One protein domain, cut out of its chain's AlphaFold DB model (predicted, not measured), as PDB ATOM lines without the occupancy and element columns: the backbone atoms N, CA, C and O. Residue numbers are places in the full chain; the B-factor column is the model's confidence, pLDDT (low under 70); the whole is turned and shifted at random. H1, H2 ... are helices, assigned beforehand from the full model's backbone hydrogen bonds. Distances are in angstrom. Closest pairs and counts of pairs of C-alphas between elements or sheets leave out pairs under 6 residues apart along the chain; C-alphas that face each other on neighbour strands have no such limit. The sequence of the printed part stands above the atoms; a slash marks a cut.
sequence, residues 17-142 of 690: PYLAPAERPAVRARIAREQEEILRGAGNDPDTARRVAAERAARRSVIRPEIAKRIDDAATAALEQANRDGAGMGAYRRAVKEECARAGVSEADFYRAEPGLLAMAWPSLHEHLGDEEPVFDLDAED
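This is residues 17 to 142 of the 690 residues of an uncharacterized protein of Amycolatopsis niigatensis (UniProt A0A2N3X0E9). Two helical hairpins, H1 with H2 and H3 with H4, form two lobes, and the short H5 lies in the middle, packed on residues 56 to 60 of H2 and on H3 and H4. H6 packs on H4, H7 follows, and residues 137 to 142 stick out. The printed part has 126 residues with eight named helices, H1 to H8 in order, and no named strand: all helix. It is compact, with a radius of gyration of the C-alphas of 15.2 A, and spans 40 by 34 by 29 A.

Find C-alpha 24 at (262.078, 214.155, 264.827); from there H1 runs 25.6 A to residue 41. H2, residues 46 to 60, measures 20.5 A; H3, residues 65 to 84, 28.7 A; H4, residues 89 to 102, 20.0 A. Next come H5, residues 107 to 113, H6, 115 to 121, and H7, 123 to 129. H8, residues 138 to 142, ends at C-alpha 142, (252.902, 221.510, 299.208).

Look first at the hairpin of H1 and H2, opposite ways at a steep tilt of 41 degrees; their closest C-alphas, of Ala 32 and Ala 53, are 4.7 A apart. In the hairpin of H3 and H4, a steep tilt of 39 degrees, opposite ways, those of Ala 78 and Ala 95 are 4.6 A apart. H5 touches H2 at Arg 60 and Ala 113, closest C-alphas 6.0 A apart, and residues 68 to 75 of H3 alone, with Ile 71 and Phe 110 closest at 5.8 A between C-alphas. H6 touches H4, closest C-alphas Arg 93 and Ala 121, 5.6 A. H7 and H6 only just touch, only at the corner, with 3 pairs of C-alphas within 8 A. Every O i to N i+4 pair is within hydrogen-bond range in H2 to H8; in H1, 13 of 14.

The two farthest C-alphas, of Pro 46 and Asp 139, are 44.8 A apart. The printed part has no cut and no long link. Read pLDDT under 70 at residues 17 to 19, 125 and 128 to 142.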
ATOM      1  N   PRO A  17     264.346 221.123 273.157       58.03
ATOM      2  CA  PRO A  17     265.760 221.285 273.509       58.03
ATOM      3  C   PRO A  17     266.584 219.999 273.306       58.03
ATOM      4  O   PRO A  17     267.810 220.014 273.426       58.03
ATOM      5  N   TYR A  18     265.926 218.882 272.993       58.62
ATOM      6  CA  TYR A  18     266.508 217.547 273.017       58.62
ATOM      7  C   TYR A  18     266.802 216.976 271.628       58.62
ATOM      8  O   TYR A  18     267.801 216.270 271.480       58.62
ATOM      9  N   LEU A  19     265.992 217.313 270.617       69.50
ATOM     10  CA  LEU A  19     266.132 216.819 269.242       69.50
ATOM     11  C   LEU A  19     265.984 217.938 268.210       69.50
ATOM     12  O   LEU A  19     265.010 218.713 268.238       69.50
ATOM     13  N   ALA A  20     266.904 217.967 267.239       77.94
ATOM     14  CA  ALA A  20     266.825 218.903 266.127       77.94
ATOM     15  C   ALA A  20     265.539 218.641 265.315       77.94
ATOM     16  O   ALA A  20     265.165 217.482 265.117       77.94
ATOM     17  N   PRO A  21     264.845 219.676 264.798       78.69
ATOM     18  CA  PRO A  21     263.605 219.494 264.034       78.69
ATOM     19  C   PRO A  21     263.707 218.482 262.880       78.69
ATOM     20  O   PRO A  21     262.735 217.792 262.590       78.69
ATOM     21  N   ALA A  22     264.886 218.359 262.260       83.19
ATOM     22  CA  ALA A  22     265.149 217.423 261.168       83.19
ATOM     23  C   ALA A  22     265.206 215.943 261.604       83.19
ATOM     24  O   ALA A  22     264.953 215.061 260.787       83.19
ATOM     25  N   GLU A  23     265.507 215.657 262.873       80.06
ATOM     26  CA  GLU A  23     265.665 214.291 263.399       80.06
ATOM     27  C   GLU A  23     264.334 213.700 263.890       80.06
ATOM     28  O   GLU A  23     264.145 212.480 263.904       80.06
ATOM     29  N   ARG A  24     263.366 214.560 264.238       80.00
ATOM     30  CA  ARG A  24     262.078 214.155 264.827       80.00
ATOM     31  C   ARG A  24     261.255 213.203 263.959       80.00
ATOM     32  O   ARG A  24     260.716 212.259 264.529       80.00
ATOM     33  N   PRO A  25     261.146 213.369 262.622       83.69
ATOM     34  CA  PRO A  25     260.367 212.439 261.803       83.69
ATOM     35  C   PRO A  25     260.929 211.012 261.829       83.69
ATOM     36  O   PRO A  25     260.162 210.054 261.900       83.69
ATOM     37  N   ALA A  26     262.259 210.866 261.822       81.75
ATOM     38  CA  ALA A  26     262.918 209.562 261.858       81.75
ATOM     39  C   ALA A  26     262.759 208.884 263.227       81.75
ATOM     40  O   ALA A  26     262.422 207.701 263.291       81.75
ATOM     41  N   VAL A  27     262.929 209.644 264.316       78.25
ATOM     42  CA  VAL A  27     262.713 209.152 265.687       78.25
ATOM     43  C   VAL A  27     261.244 208.779 265.907       78.25
ATOM     44  O   VAL A  27     260.964 207.682 266.382       78.25
ATOM     45  N   ARG A  28     260.299 209.620 265.463       84.75
ATOM     46  CA  ARG A  28     258.854 209.341 265.516       84.75
ATOM     47  C   ARG A  28     258.501 208.051 264.771       84.75
ATOM     48  O   ARG A  28     257.787 207.216 265.308       84.75
ATOM     49  N   ALA A  29     259.030 207.848 263.565       84.69
ATOM     50  CA  ALA A  29     258.772 206.632 262.790       84.69
ATOM     51  C   ALA A  29     259.403 205.365 263.402       84.69
ATOM     52  O   ALA A  29     258.936 204.256 263.139       84.69
ATOM     53  N   ARG A  30     260.483 205.497 264.185       88.62
ATOM     54  CA  ARG A  30     261.060 204.376 264.940       88.62
ATOM     55  C   ARG A  30     260.188 204.026 266.145       88.62
ATOM     56  O   ARG A  30     259.713 202.900 266.206       88.62
ATOM     57  N   ILE A  31     259.897 205.009 267.004       80.44
ATOM     58  CA  ILE A  31     259.070 204.822 268.209       80.44
ATOM     59  C   ILE A  31     257.681 204.287 267.838       80.44
ATOM     60  O   ILE A  31     257.188 203.370 268.481       80.44
ATOM     61  N   ALA A  32     257.070 204.796 266.760       87.50
ATOM     62  CA  ALA A  32     255.759 204.321 266.314       87.50
ATOM     63  C   ALA A  32     255.775 202.839 265.911       87.50
ATOM     64  O   ALA A  32     254.810 202.134 266.168       87.50
ATOM     65  N   ARG A  33     256.859 202.341 265.302       89.50
ATOM     66  CA  ARG A  33     256.958 200.922 264.924       89.50
ATOM     67  C   ARG A  33     257.166 200.020 266.135       89.50
ATOM     68  O   ARG A  33     256.498 199.000 266.232       89.50
ATOM     69  N   GLU A  34     258.049 200.419 267.048       88.25
ATOM     70  CA  GLU A  34     258.314 199.677 268.289       88.25
ATOM     71  C   GLU A  34     257.046 199.588 269.156       88.25
ATOM     72  O   GLU A  34     256.668 198.510 269.601       88.25
ATOM     73  N   GLN A  35     256.324 200.701 269.322       87.06
ATOM     74  CA  GLN A  35     255.075 200.729 270.090       87.06
ATOM     75  C   GLN A  35     253.933 199.968 269.399       87.06
ATOM     76  O   GLN A  35     253.142 199.319 270.076       87.06
ATOM     77  N   GLU A  36     253.843 199.999 268.064       93.69
ATOM     78  CA  GLU A  36     252.850 199.208 267.320       93.69
ATOM     79  C   GLU A  36     253.091 197.699 267.503       93.69
ATOM     80  O   GLU A  36     252.130 196.944 267.634       93.69
ATOM     81  N   GLU A  37     254.352 197.253 267.549       91.62
ATOM     82  CA  GLU A  37     254.712 195.851 267.798       91.62
ATOM     83  C   GLU A  37     254.337 195.402 269.217       91.62
ATOM     84  O   GLU A  37     253.680 194.372 269.369       91.62
ATOM     85  N   ILE A  38     254.659 196.212 270.233       84.12
ATOM     86  CA  ILE A  38     254.291 195.945 271.635       84.12
ATOM     87  C   ILE A  38     252.766 195.852 271.790       84.12
ATOM     88  O   ILE A  38     252.253 194.879 272.340       84.12
ATOM     89  N   LEU A  39     252.023 196.830 271.259       86.00
ATOM     90  CA  LEU A  39     250.561 196.874 271.391       86.00
ATOM     91  C   LEU A  39     249.874 195.698 270.688       86.00
ATOM     92  O   LEU A  39     248.881 195.178 271.201       86.00
ATOM     93  N   ARG A  40     250.410 195.244 269.549       91.62
ATOM     94  CA  ARG A  40     249.933 194.024 268.878       91.62
ATOM     95  C   ARG A  40     250.247 192.764 269.679       91.62
ATOM     96  O   ARG A  40     249.406 191.874 269.728       91.62
ATOM     97  N   GLY A  41     251.426 192.687 270.304       86.38
ATOM     98  CA  GLY A  41     251.777 191.597 271.223       86.38
ATOM     99  C   GLY A  41     250.811 191.500 272.408       86.38
ATOM    100  O   GLY A  41     250.464 190.399 272.820       86.38
ATOM    101  N   ALA A  42     250.299 192.643 272.869       83.62
ATOM    102  CA  ALA A  42     249.266 192.748 273.900       83.62
ATOM    103  C   ALA A  42     247.820 192.529 273.386       83.62
ATOM    104  O   ALA A  42     246.868 192.802 274.109       83.62
ATOM    105  N   GLY A  43     247.626 192.077 272.140       90.88
ATOM    106  CA  GLY A  43     246.306 191.714 271.603       90.88
ATOM    107  C   GLY A  43     245.474 192.858 271.009       90.88
ATOM    108  O   GLY A  43     244.343 192.618 270.588       90.88
ATOM    109  N   ASN A  44     246.006 194.085 270.916       90.12
ATOM    110  CA  ASN A  44     245.295 195.182 270.250       90.12
ATOM    111  C   ASN A  44     245.172 194.913 268.744       90.12
ATOM    112  O   ASN A  44     246.124 194.448 268.105       90.12
ATOM    113  N   ASP A  45     244.030 195.272 268.151       96.50
ATOM    114  CA  ASP A  45     243.866 195.159 266.705       96.50
ATOM    115  C   ASP A  45     244.902 196.039 265.962       96.50
ATOM    116  O   ASP A  45     245.335 197.077 266.482       96.50
ATOM    117  N   PRO A  46     245.333 195.652 264.745       94.06
ATOM    118  CA  PRO A  46     246.426 196.329 264.053       94.06
ATOM    119  C   PRO A  46     246.216 197.827 263.804       94.06
ATOM    120  O   PRO A  46     247.209 198.556 263.725       94.06
ATOM    121  N   ASP A  47     244.972 198.290 263.655       91.75
ATOM    122  CA  ASP A  47     244.680 199.693 263.360       91.75
ATOM    123  C   ASP A  47     244.625 200.531 264.644       91.75
ATOM    124  O   ASP A  47     245.184 201.636 264.670       91.75
ATOM    125  N   THR A  48     244.075 199.988 265.737       88.38
ATOM    126  CA  THR A  48     244.173 200.597 267.075       88.38
ATOM    127  C   THR A  48     245.625 200.688 267.530       88.38
ATOM    128  O   THR A  48     246.070 201.774 267.914       88.38
ATOM    129  N   ALA A  49     246.396 199.603 267.398       86.94
ATOM    130  CA  ALA A  49     247.818 199.580 267.735       86.94
ATOM    131  C   ALA A  49     248.599 200.653 266.961       86.94
ATOM    132  O   ALA A  49     249.366 201.413 267.550       86.94
ATOM    133  N   ARG A  50     248.354 200.786 265.649       93.50
ATOM    134  CA  ARG A  50     249.011 201.803 264.815       93.50
ATOM    135  C   ARG A  50     248.639 203.226 265.222       93.50
ATOM    136  O   ARG A  50     249.511 204.096 265.252       93.50
ATOM    137  N   ARG A  51     247.360 203.481 265.519       94.62
ATOM    138  CA  ARG A  51     246.872 204.807 265.934       94.62
ATOM    139  C   ARG A  51     247.500 205.234 267.261       94.62
ATOM    140  O   ARG A  51     248.099 206.305 267.320       94.62
ATOM    141  N   VAL A  52     247.421 204.379 268.282       86.06
ATOM    142  CA  VAL A  52     247.970 204.656 269.622       86.06
ATOM    143  C   VAL A  52     249.493 204.794 269.561       86.06
ATOM    144  O   VAL A  52     250.061 205.720 270.140       86.06
ATOM    145  N   ALA A  53     250.173 203.944 268.787       88.00
ATOM    146  CA  ALA A  53     251.617 204.036 268.611       88.00
ATOM    147  C   ALA A  53     252.058 205.331 267.909       88.00
ATOM    148  O   ALA A  53     253.059 205.934 268.299       88.00
ATOM    149  N   ALA A  54     251.314 205.794 266.898       88.81
ATOM    150  CA  ALA A  54     251.596 207.060 266.222       88.81
ATOM    151  C   ALA A  54     251.420 208.266 267.157       88.81
ATOM    152  O   ALA A  54     252.218 209.206 267.107       88.81
ATOM    153  N   GLU A  55     250.411 208.224 268.025       86.06
ATOM    154  CA  GLU A  55     250.156 209.248 269.034       86.06
ATOM    155  C   GLU A  55     251.247 209.274 270.116       86.06
ATOM    156  O   GLU A  55     251.853 210.325 270.347       86.06
ATOM    157  N   ARG A  56     251.598 208.112 270.690       84.38
ATOM    158  CA  ARG A  56     252.724 207.979 271.635       84.38
ATOM    159  C   ARG A  56     254.031 208.464 271.017       84.38
ATOM    160  O   ARG A  56     254.750 209.268 271.606       84.38
ATOM    161  N   ALA A  57     254.318 208.057 269.783       83.69
ATOM    162  CA  ALA A  57     255.501 208.511 269.066       83.69
ATOM    163  C   ALA A  57     255.486 210.019 268.796       83.69
ATOM    164  O   ALA A  57     256.546 210.654 268.780       83.69
ATOM    165  N   ALA A  58     254.312 210.617 268.586       81.75
ATOM    166  CA  ALA A  58     254.197 212.051 268.391       81.75
ATOM    167  C   ALA A  58     254.614 212.836 269.633       81.75
ATOM    168  O   ALA A  58     255.410 213.773 269.490       81.75
ATOM    169  N   ARG A  59     254.163 212.390 270.808       78.00
ATOM    170  CA  ARG A  59     254.504 212.955 272.121       78.00
ATOM    171  C   ARG A  59     255.983 212.724 272.461       78.00
ATOM    172  O   ARG A  59     256.718 213.671 272.736       78.00
ATOM    173  N   ARG A  60     256.473 211.492 272.281       72.69
ATOM    174  CA  ARG A  60     257.853 211.093 272.624       72.69
ATOM    175  C   ARG A  60     258.927 211.603 271.658       72.69
ATOM    176  O   ARG A  60     260.073 211.767 272.052       72.69
ATOM    177  N   SER A  61     258.581 211.948 270.412       73.00
ATOM    178  CA  SER A  61     259.532 212.520 269.428       73.00
ATOM    179  C   SER A  61     260.087 213.909 269.786       73.00
ATOM    180  O   SER A  61     260.927 214.453 269.064       73.00
ATOM    181  N   VAL A  62     259.603 214.497 270.882       71.88
ATOM    182  CA  VAL A  62     260.060 215.768 271.456       71.88
ATOM    183  C   VAL A  62     261.137 215.528 272.533       71.88
ATOM    184  O   VAL A  62     261.776 216.477 272.973       71.88
ATOM    185  N   ILE A  63     261.403 214.277 272.914       72.50
ATOM    186  CA  ILE A  63     262.338 213.880 273.975       72.50
ATOM    187  C   ILE A  63     263.448 213.009 273.357       72.50
ATOM    188  O   ILE A  63     263.214 212.310 272.368       72.50
ATOM    189  N   ARG A  64     264.685 213.067 273.881       70.69
ATOM    190  CA  ARG A  64     265.755 212.169 273.396       70.69
ATOM    191  C   ARG A  64     265.360 210.712 273.657       70.69
ATOM    192  O   ARG A  64     264.839 210.449 274.739       70.69
ATOM    193  N   PRO A  65     265.643 209.760 272.751       71.44
ATOM    194  CA  PRO A  65     265.295 208.353 272.954       71.44
ATOM    195  C   PRO A  65     265.792 207.768 274.281       71.44
ATOM    196  O   PRO A  65     265.091 206.973 274.894       71.44
ATOM    197  N   GLU A  66     266.968 208.188 274.750       74.56
ATOM    198  CA  GLU A  66     267.544 207.719 276.014       74.56
ATOM    199  C   GLU A  66     266.761 208.237 277.230       74.56
ATOM    200  O   GLU A  66     266.637 207.534 278.228       74.56
ATOM    201  N   ILE A  67     266.211 209.452 277.146       74.31
ATOM    202  CA  ILE A  67     265.355 210.030 278.193       74.31
ATOM    203  C   ILE A  67     263.956 209.415 278.120       74.31
ATOM    204  O   ILE A  67     263.405 209.065 279.152       74.31
ATOM    205  N   ALA A  68     263.410 209.214 276.916       75.00
ATOM    206  CA  ALA A  68     262.125 208.540 276.734       75.00
ATOM    207  C   ALA A  68     262.152 207.116 277.316       75.00
ATOM    208  O   ALA A  68     261.214 206.728 277.997       75.00
ATOM    209  N   LYS A  69     263.258 206.384 277.128       80.94
ATOM    210  CA  LYS A  69     263.448 205.075 277.759       80.94
ATOM    211  C   LYS A  69     263.487 205.170 279.290       80.94
ATOM    212  O   LYS A  69     262.814 204.401 279.951       80.94
ATOM    213  N   ARG A  70     264.227 206.132 279.854       80.50
ATOM    214  CA  ARG A  70     264.276 206.346 281.315       80.50
ATOM    215  C   ARG A  70     262.904 206.692 281.899       80.50
ATOM    216  O   ARG A  70     262.617 206.275 283.009       80.50
ATOM    217  N   ILE A  71     262.074 207.424 281.154       78.38
ATOM    218  CA  ILE A  71     260.679 207.693 281.524       78.38
ATOM    219  C   ILE A  71     259.855 206.403 281.514       78.38
ATOM    220  O   ILE A  71     259.120 206.171 282.462       78.38
ATOM    221  N   ASP A  72     259.988 205.565 280.483       80.19
ATOM    222  CA  ASP A  72     259.276 204.279 280.401       80.19
ATOM    223  C   ASP A  72     259.666 203.333 281.548       80.19
ATOM    224  O   ASP A  72     258.799 202.728 282.184       80.19
ATOM    225  N   ASP A  73     260.967 203.246 281.833       81.44
ATOM    226  CA  ASP A  73     261.511 202.438 282.926       81.44
ATOM    227  C   ASP A  73     260.986 202.964 284.280       81.44
ATOM    228  O   ASP A  73     260.485 202.186 285.089       81.44
ATOM    229  N   ALA A  74     261.004 204.289 284.493       78.62
ATOM    230  CA  ALA A  74     260.460 204.923 285.697       78.62
ATOM    231  C   ALA A  74     258.941 204.737 285.833       78.62
ATOM    232  O   ALA A  74     258.444 204.538 286.935       78.62
ATOM    233  N   ALA A  75     258.192 204.779 284.727       82.31
ATOM    234  CA  ALA A  75     256.738 204.636 284.742       82.31
ATOM    235  C   ALA A  75     256.320 203.219 285.131       82.31
ATOM    236  O   ALA A  75     255.387 203.039 285.910       82.31
ATOM    237  N   THR A  76     257.037 202.228 284.598       87.00
ATOM    238  CA  THR A  76     256.823 200.815 284.919       87.00
ATOM    239  C   THR A  76     257.149 200.553 286.387       87.00
ATOM    240  O   THR A  76     256.301 200.043 287.112       87.00
ATOM    241  N   ALA A  77     258.323 200.999 286.847       83.81
ATOM    242  CA  ALA A  77     258.738 200.834 288.237       83.81
ATOM    243  C   ALA A  77     257.791 201.547 289.220       83.81
ATOM    244  O   ALA A  77     257.467 200.991 290.266       83.81
ATOM    245  N   ALA A  78     257.275 202.729 288.861       78.88
ATOM    246  CA  ALA A  78     256.354 203.473 289.712       78.88
ATOM    247  C   ALA A  78     254.989 202.779 289.837       78.88
ATOM    248  O   ALA A  78     254.412 202.759 290.920       78.88
ATOM    249  N   LEU A  79     254.479 202.184 288.751       84.12
ATOM    250  CA  LEU A  79     253.255 201.373 288.785       84.12
ATOM    251  C   LEU A  79     253.443 200.111 289.636       84.12
ATOM    252  O   LEU A  79     252.595 199.804 290.469       84.12
ATOM    253  N   GLU A  80     254.561 199.405 289.465       86.50
ATOM    254  CA  GLU A  80     254.884 198.215 290.263       86.50
ATOM    255  C   GLU A  80     255.042 198.551 291.751       86.50
ATOM    256  O   GLU A  80     254.523 197.839 292.608       86.50
ATOM    257  N   GLN A  81     255.725 199.651 292.079       81.44
ATOM    258  CA  GLN A  81     255.874 200.112 293.457       81.44
ATOM    259  C   GLN A  81     254.530 200.532 294.064       81.44
ATOM    260  O   GLN A  81     254.213 200.096 295.163       81.44
ATOM    261  N   ALA A  82     253.702 201.286 293.341       81.69
ATOM    262  CA  ALA A  82     252.387 201.692 293.836       81.69
ATOM    263  C   ALA A  82     251.436 200.513 294.078       81.69
ATOM    264  O   ALA A  82     250.660 200.544 295.026       81.69
ATOM    265  N   ASN A  83     251.507 199.470 293.245       80.81
ATOM    266  CA  ASN A  83     250.734 198.249 293.465       80.81
ATOM    267  C   ASN A  83     251.195 197.510 294.732       80.81
ATOM    268  O   ASN A  83     250.359 196.980 295.455       80.81
ATOM    269  N   ARG A  84     252.505 197.510 295.027       83.31
ATOM    270  CA  ARG A  84     253.055 196.914 296.259       83.31
ATOM    271  C   ARG A  84     252.698 197.704 297.516       83.31
ATOM    272  O   ARG A  84     252.375 197.101 298.531       83.31
ATOM    273  N   ASP A  85     252.733 199.030 297.440       81.00
ATOM    274  CA  ASP A  85     252.526 199.922 298.590       81.00
ATOM    275  C   ASP A  85     251.032 200.129 298.936       81.00
ATOM    276  O   ASP A  85     250.697 200.941 299.802       81.00
ATOM    277  N   GLY A  86     250.133 199.403 298.265       80.94
ATOM    278  CA  GLY A  86     248.686 199.565 298.347       80.94
ATOM    279  C   GLY A  86     248.169 200.517 297.268       80.94
ATOM    280  O   GLY A  86     248.610 201.663 297.157       80.94
ATOM    281  N   ALA A  87     247.211 200.037 296.468       71.19
ATOM    282  CA  ALA A  87     246.634 200.770 295.345       71.19
ATOM    283  C   ALA A  87     245.928 202.052 295.819       71.19
ATOM    284  O   ALA A  87     244.752 202.060 296.178       71.19
ATOM    285  N   GLY A  88     246.667 203.160 295.816       81.06
ATOM    286  CA  GLY A  88     246.178 204.468 296.217       81.06
ATOM    287  C   GLY A  88     246.930 205.586 295.510       81.06
ATOM    288  O   GLY A  88     248.132 205.505 295.250       81.06
ATOM    289  N   MET A  89     246.223 206.678 295.231       83.81
ATOM    290  CA  MET A  89     246.746 207.836 294.493       83.81
ATOM    291  C   MET A  89     247.983 208.451 295.168       83.81
ATOM    292  O   MET A  89     248.874 208.969 294.500       83.81
ATOM    293  N   GLY A  90     248.052 208.397 296.503       83.19
ATOM    294  CA  GLY A  90     249.214 208.852 297.274       83.19
ATOM    295  C   GLY A  90     250.443 207.952 297.102       83.19
ATOM    296  O   GLY A  90     251.544 208.459 296.896       83.19
ATOM    297  N   ALA A  91     250.259 206.626 297.124       78.31
ATOM    298  CA  ALA A  91     251.332 205.662 296.879       78.31
ATOM    299  C   ALA A  91     251.882 205.803 295.452       78.31
ATOM    300  O   ALA A  91     253.093 205.891 295.261       78.31
ATOM    301  N   TYR A  92     250.990 205.962 294.468       85.44
ATOM    302  CA  TYR A  92     251.374 206.196 293.078       85.44
ATOM    303  C   TYR A  92     252.189 207.481 292.886       85.44
ATOM    304  O   TYR A  92     253.241 207.462 292.247       85.44
ATOM    305  N   ARG A  93     251.761 208.593 293.497       89.50
ATOM    306  CA  ARG A  93     252.494 209.869 293.446       89.50
ATOM    307  C   ARG A  93     253.900 209.763 294.040       89.50
ATOM    308  O   ARG A  93     254.857 210.221 293.412       89.50
ATOM    309  N   ARG A  94     254.043 209.126 295.210       86.81
ATOM    310  CA  ARG A  94     255.357 208.891 295.838       86.81
ATOM    311  C   ARG A  94     256.259 208.039 294.950       86.81
ATOM    312  O   ARG A  94     257.396 208.434 294.697       86.81
ATOM    313  N   ALA A  95     255.724 206.950 294.406       83.69
ATOM    314  CA  ALA A  95     256.457 206.069 293.509       83.69
ATOM    315  C   ALA A  95     256.938 206.804 292.243       83.69
ATOM    316  O   ALA A  95     258.113 206.721 291.887       83.69
ATOM    317  N   VAL A  96     256.084 207.611 291.597       85.88
ATOM    318  CA  VAL A  96     256.490 208.415 290.426       85.88
ATOM    319  C   VAL A  96     257.620 209.384 290.776       85.88
ATOM    320  O   VAL A  96     258.585 209.486 290.015       85.88
ATOM    321  N   LYS A  97     257.540 210.068 291.922       89.38
ATOM    322  CA  LYS A  97     258.573 211.009 292.385       89.38
ATOM    323  C   LYS A  97     259.915 210.316 292.627       89.38
ATOM    324  O   LYS A  97     260.949 210.783 292.140       89.38
ATOM    325  N   GLU A  98     259.907 209.185 293.327       85.12
ATOM    326  CA  GLU A  98     261.108 208.394 293.621       85.12
ATOM    327  C   GLU A  98     261.752 207.826 292.354       85.12
ATOM    328  O   GLU A  98     262.969 207.951 292.160       85.12
ATOM    329  N   GLU A  99     260.947 207.261 291.453       87.50
ATOM    330  CA  GLU A  99     261.446 206.698 290.202       87.50
ATOM    331  C   GLU A  99     261.919 207.777 289.230       87.50
ATOM    332  O   GLU A  99     262.952 207.601 288.585       87.50
ATOM    333  N   CYS A 100     261.250 208.933 289.161       85.94
ATOM    334  CA  CYS A 100     261.735 210.076 288.385       85.94
ATOM    335  C   CYS A 100     263.089 210.568 288.908       85.94
ATOM    336  O   CYS A 100     264.012 210.791 288.115       85.94
ATOM    337  N   ALA A 101     263.248 210.680 290.232       86.44
ATOM    338  CA  ALA A 101     264.510 211.069 290.856       86.44
ATOM    339  C   ALA A 101     265.625 210.052 290.557       86.44
ATOM    340  O   ALA A 101     266.710 210.437 290.105       86.44
ATOM    341  N   ARG A 102     265.347 208.752 290.717       82.06
ATOM    342  CA  ARG A 102     266.296 207.660 290.436       82.06
ATOM    343  C   ARG A 102     266.674 207.597 288.964       82.06
ATOM    344  O   ARG A 102     267.849 207.498 288.607       82.06
ATOM    345  N   ALA A 103     265.677 207.727 288.100       79.31
ATOM    346  CA  ALA A 103     265.851 207.789 286.670       79.31
ATOM    347  C   ALA A 103     266.364 209.151 286.215       79.31
ATOM    348  O   ALA A 103     266.543 209.298 285.016       79.31
ATOM    349  N   GLY A 104     266.639 210.129 287.089       88.25
ATOM    350  CA  GLY A 104     267.128 211.475 286.769       88.25
ATOM    351  C   GLY A 104     266.339 212.185 285.663       88.25
ATOM    352  O   GLY A 104     266.946 212.783 284.765       88.25
ATOM    353  N   VAL A 105     265.013 212.054 285.702       87.44
ATOM    354  CA  VAL A 105     264.050 212.746 284.840       87.44
ATOM    355  C   VAL A 105     263.208 213.680 285.710       87.44
ATOM    356  O   VAL A 105     262.947 213.381 286.867       87.44
ATOM    357  N   SER A 106     262.806 214.838 285.179       88.44
ATOM    358  CA  SER A 106     261.875 215.707 285.904       88.44
ATOM    359  C   SER A 106     260.454 215.139 285.846       88.44
ATOM    360  O   SER A 106     260.041 214.642 284.798       88.44
ATOM    361  N   GLU A 107     259.682 215.264 286.926       86.69
ATOM    362  CA  GLU A 107     258.273 214.837 286.954       86.69
ATOM    363  C   GLU A 107     257.450 215.509 285.840       86.69
ATOM    364  O   GLU A 107     256.632 214.873 285.181       86.69
ATOM    365  N   ALA A 108     257.743 216.773 285.521       83.56
ATOM    366  CA  ALA A 108     257.102 217.477 284.414       83.56
ATOM    367  C   ALA A 108     257.372 216.820 283.045       83.56
ATOM    368  O   ALA A 108     256.470 216.721 282.211       83.56
ATOM    369  N   ASP A 109     258.603 216.364 282.785       82.12
ATOM    370  CA  ASP A 109     258.924 215.651 281.543       82.12
ATOM    371  C   ASP A 109     258.295 214.251 281.514       82.12
ATOM    372  O   ASP A 109     257.867 213.806 280.445       82.12
ATOM    373  N   PHE A 110     258.208 213.596 282.676       87.75
ATOM    374  CA  PHE A 110     257.527 212.316 282.860       87.75
ATOM    375  C   PHE A 110     256.036 212.425 282.517       87.75
ATOM    376  O   PHE A 110     255.573 211.767 281.584       87.75
ATOM    377  N   TYR A 111     255.300 213.334 283.160       87.06
ATOM    378  CA  TYR A 111     253.869 213.519 282.911       87.06
ATOM    379  C   TYR A 111     253.568 214.070 281.510       87.06
ATOM    380  O   TYR A 111     252.540 213.733 280.922       87.06
ATOM    381  N   ARG A 112     254.479 214.854 280.907       81.19
ATOM    382  CA  ARG A 112     254.337 215.277 279.500       81.19
ATOM    383  C   ARG A 112     254.428 214.088 278.537       81.19
ATOM    384  O   ARG A 112     253.775 214.082 277.489       81.19
ATOM    385  N   ALA A 113     255.271 213.106 278.848       80.25
ATOM    386  CA  ALA A 113     255.399 211.893 278.050       80.25
ATOM    387  C   ALA A 113     254.231 210.923 278.292       80.25
ATOM    388  O   ALA A 113     253.736 210.340 277.322       80.25
ATOM    389  N   GLU A 114     253.755 210.827 279.536       83.19
ATOM    390  CA  GLU A 114     252.720 209.893 279.990       83.19
ATOM    391  C   GLU A 114     251.534 210.602 280.682       83.19
ATOM    392  O   GLU A 114     251.305 210.437 281.880       83.19
ATOM    393  N   PRO A 115     250.706 211.368 279.951       81.75
ATOM    394  CA  PRO A 115     249.610 212.134 280.558       81.75
ATOM    395  C   PRO A 115     248.477 211.254 281.107       81.75
ATOM    396  O   PRO A 115     247.719 211.698 281.959       81.75
ATOM    397  N   GLY A 116     248.374 209.989 280.677       82.19
ATOM    398  CA  GLY A 116     247.459 209.036 281.315       82.19
ATOM    399  C   GLY A 116     247.835 208.764 282.775       82.19
ATOM    400  O   GLY A 116     246.957 208.595 283.614       82.19
ATOM    401  N   LEU A 117     249.133 208.805 283.089       82.44
ATOM    402  CA  LEU A 117     249.634 208.669 284.453       82.44
ATOM    403  C   LEU A 117     249.454 209.965 285.250       82.44
ATOM    404  O   LEU A 117     249.288 209.906 286.458       82.44
ATOM    405  N   LEU A 118     249.399 211.126 284.583       83.06
ATOM    406  CA  LEU A 118     249.003 212.382 285.227       83.06
ATOM    407  C   LEU A 118     247.540 212.333 285.676       83.06
ATOM    408  O   LEU A 118     247.251 212.705 286.804       83.06
ATOM    409  N   ALA A 119     246.634 211.831 284.831       81.94
ATOM    410  CA  ALA A 119     245.230 211.646 285.205       81.94
ATOM    411  C   ALA A 119     245.066 210.659 286.374       81.94
ATOM    412  O   ALA A 119     244.205 210.850 287.224       81.94
ATOM    413  N   MET A 120     245.918 209.629 286.429       79.44
ATOM    414  CA  MET A 120     245.958 208.655 287.524       79.44
ATOM    415  C   MET A 120     246.655 209.181 288.782       79.44
ATOM    416  O   MET A 120     246.368 208.708 289.862       79.44
ATOM    417  N   ALA A 121     247.587 210.124 288.690       77.00
ATOM    418  CA  ALA A 121     248.233 210.698 289.868       77.00
ATOM    419  C   ALA A 121     247.434 211.885 290.433       77.00
ATOM    420  O   ALA A 121     247.388 212.081 291.645       77.00
ATOM    421  N   TRP A 122     246.788 212.653 289.551       81.38
ATOM    422  CA  TRP A 122     246.151 213.936 289.844       81.38
ATOM    423  C   TRP A 122     244.880 214.155 288.992       81.38
ATOM    424  O   TRP A 122     244.891 214.966 288.058       81.38
ATOM    425  N   PRO A 123     243.759 213.470 289.287       79.12
ATOM    426  CA  PRO A 123     242.543 213.538 288.470       79.12
ATOM    427  C   PRO A 123     241.975 214.955 288.381       79.12
ATOM    428  O   PRO A 123     241.648 215.435 287.296       79.12
ATOM    429  N   SER A 124     241.936 215.652 289.518       74.62
ATOM    430  CA  SER A 124     241.434 217.020 289.661       74.62
ATOM    431  C   SER A 124     242.296 218.044 288.917       74.62
ATOM    432  O   SER A 124     241.768 218.946 288.265       74.62
ATOM    433  N   LEU A 125     243.624 217.880 288.939       69.00
ATOM    434  CA  LEU A 125     244.550 218.734 288.188       69.00
ATOM    435  C   LEU A 125     244.421 218.504 286.675       69.00
ATOM    436  O   LEU A 125     244.420 219.464 285.907       69.00
ATOM    437  N   HIS A 126     244.280 217.248 286.245       74.06
ATOM    438  CA  HIS A 126     244.064 216.909 284.837       74.06
ATOM    439  C   HIS A 126     242.748 217.506 284.306       74.06
ATOM    440  O   HIS A 126     242.715 218.031 283.193       74.06
ATOM    441  N   GLU A 127     241.673 217.471 285.099       72.81
ATOM    442  CA  GLU A 127     240.389 218.089 284.745       72.81
ATOM    443  C   GLU A 127     240.487 219.621 284.630       72.81
ATOM    444  O   GLU A 127     239.928 220.204 283.698       72.81
ATOM    445  N   HIS A 128     241.250 220.272 285.516       69.75
ATOM    446  CA  HIS A 128     241.437 221.729 285.505       69.75
ATOM    447  C   HIS A 128     242.358 222.241 284.390       69.75
ATOM    448  O   HIS A 128     242.109 223.313 283.838       69.75
ATOM    449  N   LEU A 129     243.432 221.513 284.069       63.34
ATOM    450  CA  LEU A 129     244.412 221.953 283.070       63.34
ATOM    451  C   LEU A 129     243.929 221.754 281.626       63.34
ATOM    452  O   LEU A 129     244.379 222.468 280.728       63.34
ATOM    453  N   GLY A 130     243.013 220.813 281.376       69.00
ATOM    454  CA  GLY A 130     242.597 220.474 280.013       69.00
ATOM    455  C   GLY A 130     243.798 220.126 279.118       69.00
ATOM    456  O   GLY A 130     244.658 219.342 279.503       69.00
ATOM    457  N   ASP A 131     243.878 220.729 277.925       57.12
ATOM    458  CA  ASP A 131     245.015 220.569 276.996       57.12
ATOM    459  C   ASP A 131     246.213 221.502 277.316       57.12
ATOM    460  O   ASP A 131     247.189 221.540 276.552       57.12
ATOM    461  N   GLU A 132     246.158 222.311 278.383       50.78
ATOM    462  CA  GLU A 132     247.246 223.231 278.736       50.78
ATOM    463  C   GLU A 132     248.431 222.503 279.395       50.78
ATOM    464  O   GLU A 132     248.291 221.501 280.092       50.78
ATOM    465  N   GLU A 133     249.649 222.993 279.136       49.22
ATOM    466  CA  GLU A 133     250.878 222.361 279.622       49.22
ATOM    467  C   GLU A 133     251.001 222.537 281.150       49.22
ATOM    468  O   GLU A 133     251.046 223.685 281.602       49.22
ATOM    469  N   PRO A 134     251.093 221.450 281.947       53.50
ATOM    470  CA  PRO A 134     251.164 221.550 283.402       53.50
ATOM    471  C   PRO A 134     252.407 222.337 283.827       53.50
ATOM    472  O   PRO A 134     253.536 222.025 283.430       53.50
ATOM    473  N   VAL A 135     252.198 223.369 284.643       54.50
ATOM    474  CA  VAL A 135     253.265 224.103 285.327       54.50
ATOM    475  C   VAL A 135     253.247 223.656 286.780       54.50
ATOM    476  O   VAL A 135     252.415 224.123 287.545       54.50
ATOM    477  N   PHE A 136     254.162 222.753 287.131       55.75
ATOM    478  CA  PHE A 136     254.338 222.294 288.506       55.75
ATOM    479  C   PHE A 136     255.087 223.364 289.312       55.75
ATOM    480  O   PHE A 136     256.214 223.737 288.958       55.75
ATOM    481  N   ASP A 137     254.445 223.877 290.357       62.94
ATOM    482  CA  ASP A 137     255.029 224.785 291.346       62.94
ATOM    483  C   ASP A 137     255.016 224.067 292.696       62.94
ATOM    484  O   ASP A 137     254.004 224.044 293.388       62.94
ATOM    485  N   LEU A 138     256.151 223.453 293.041       46.00
ATOM    486  CA  LEU A 138     256.290 222.580 294.210       46.00
ATOM    487  C   LEU A 138     255.917 223.285 295.522       46.00
ATOM    488  O   LEU A 138     255.321 222.672 296.401       46.00
ATOM    489  N   ASP A 139     256.209 224.584 295.640       52.56
ATOM    490  CA  ASP A 139     255.869 225.355 296.840       52.56
ATOM    491  C   ASP A 139     254.355 225.632 296.922       52.56
ATOM    492  O   ASP A 139     253.790 225.728 298.016       52.56
ATOM    493  N   ALA A 140     253.687 225.759 295.769       57.81
ATOM    494  CA  ALA A 140     252.239 225.921 295.690       57.81
ATOM    495  C   ALA A 140     251.496 224.590 295.894       57.81
ATOM    496  O   ALA A 140     250.407 224.590 296.464       57.81
ATOM    497  N   GLU A 141     252.089 223.470 295.480       57.22
ATOM    498  CA  GLU A 141     251.546 222.116 295.642       57.22
ATOM    499  C   GLU A 141     251.633 221.636 297.093       57.22
ATOM    500  O   GLU A 141     250.610 221.255 297.653       57.22
ATOM    501  N   ASP A 142     252.780 221.793 297.766       54.50
ATOM    502  CA  ASP A 142     252.902 221.510 299.208       54.50
ATOM    503  C   ASP A 142     251.977 222.416 300.046       54.50
ATOM    504  O   ASP A 142     251.562 222.076 301.156       54.50
TER     505      ASP A 142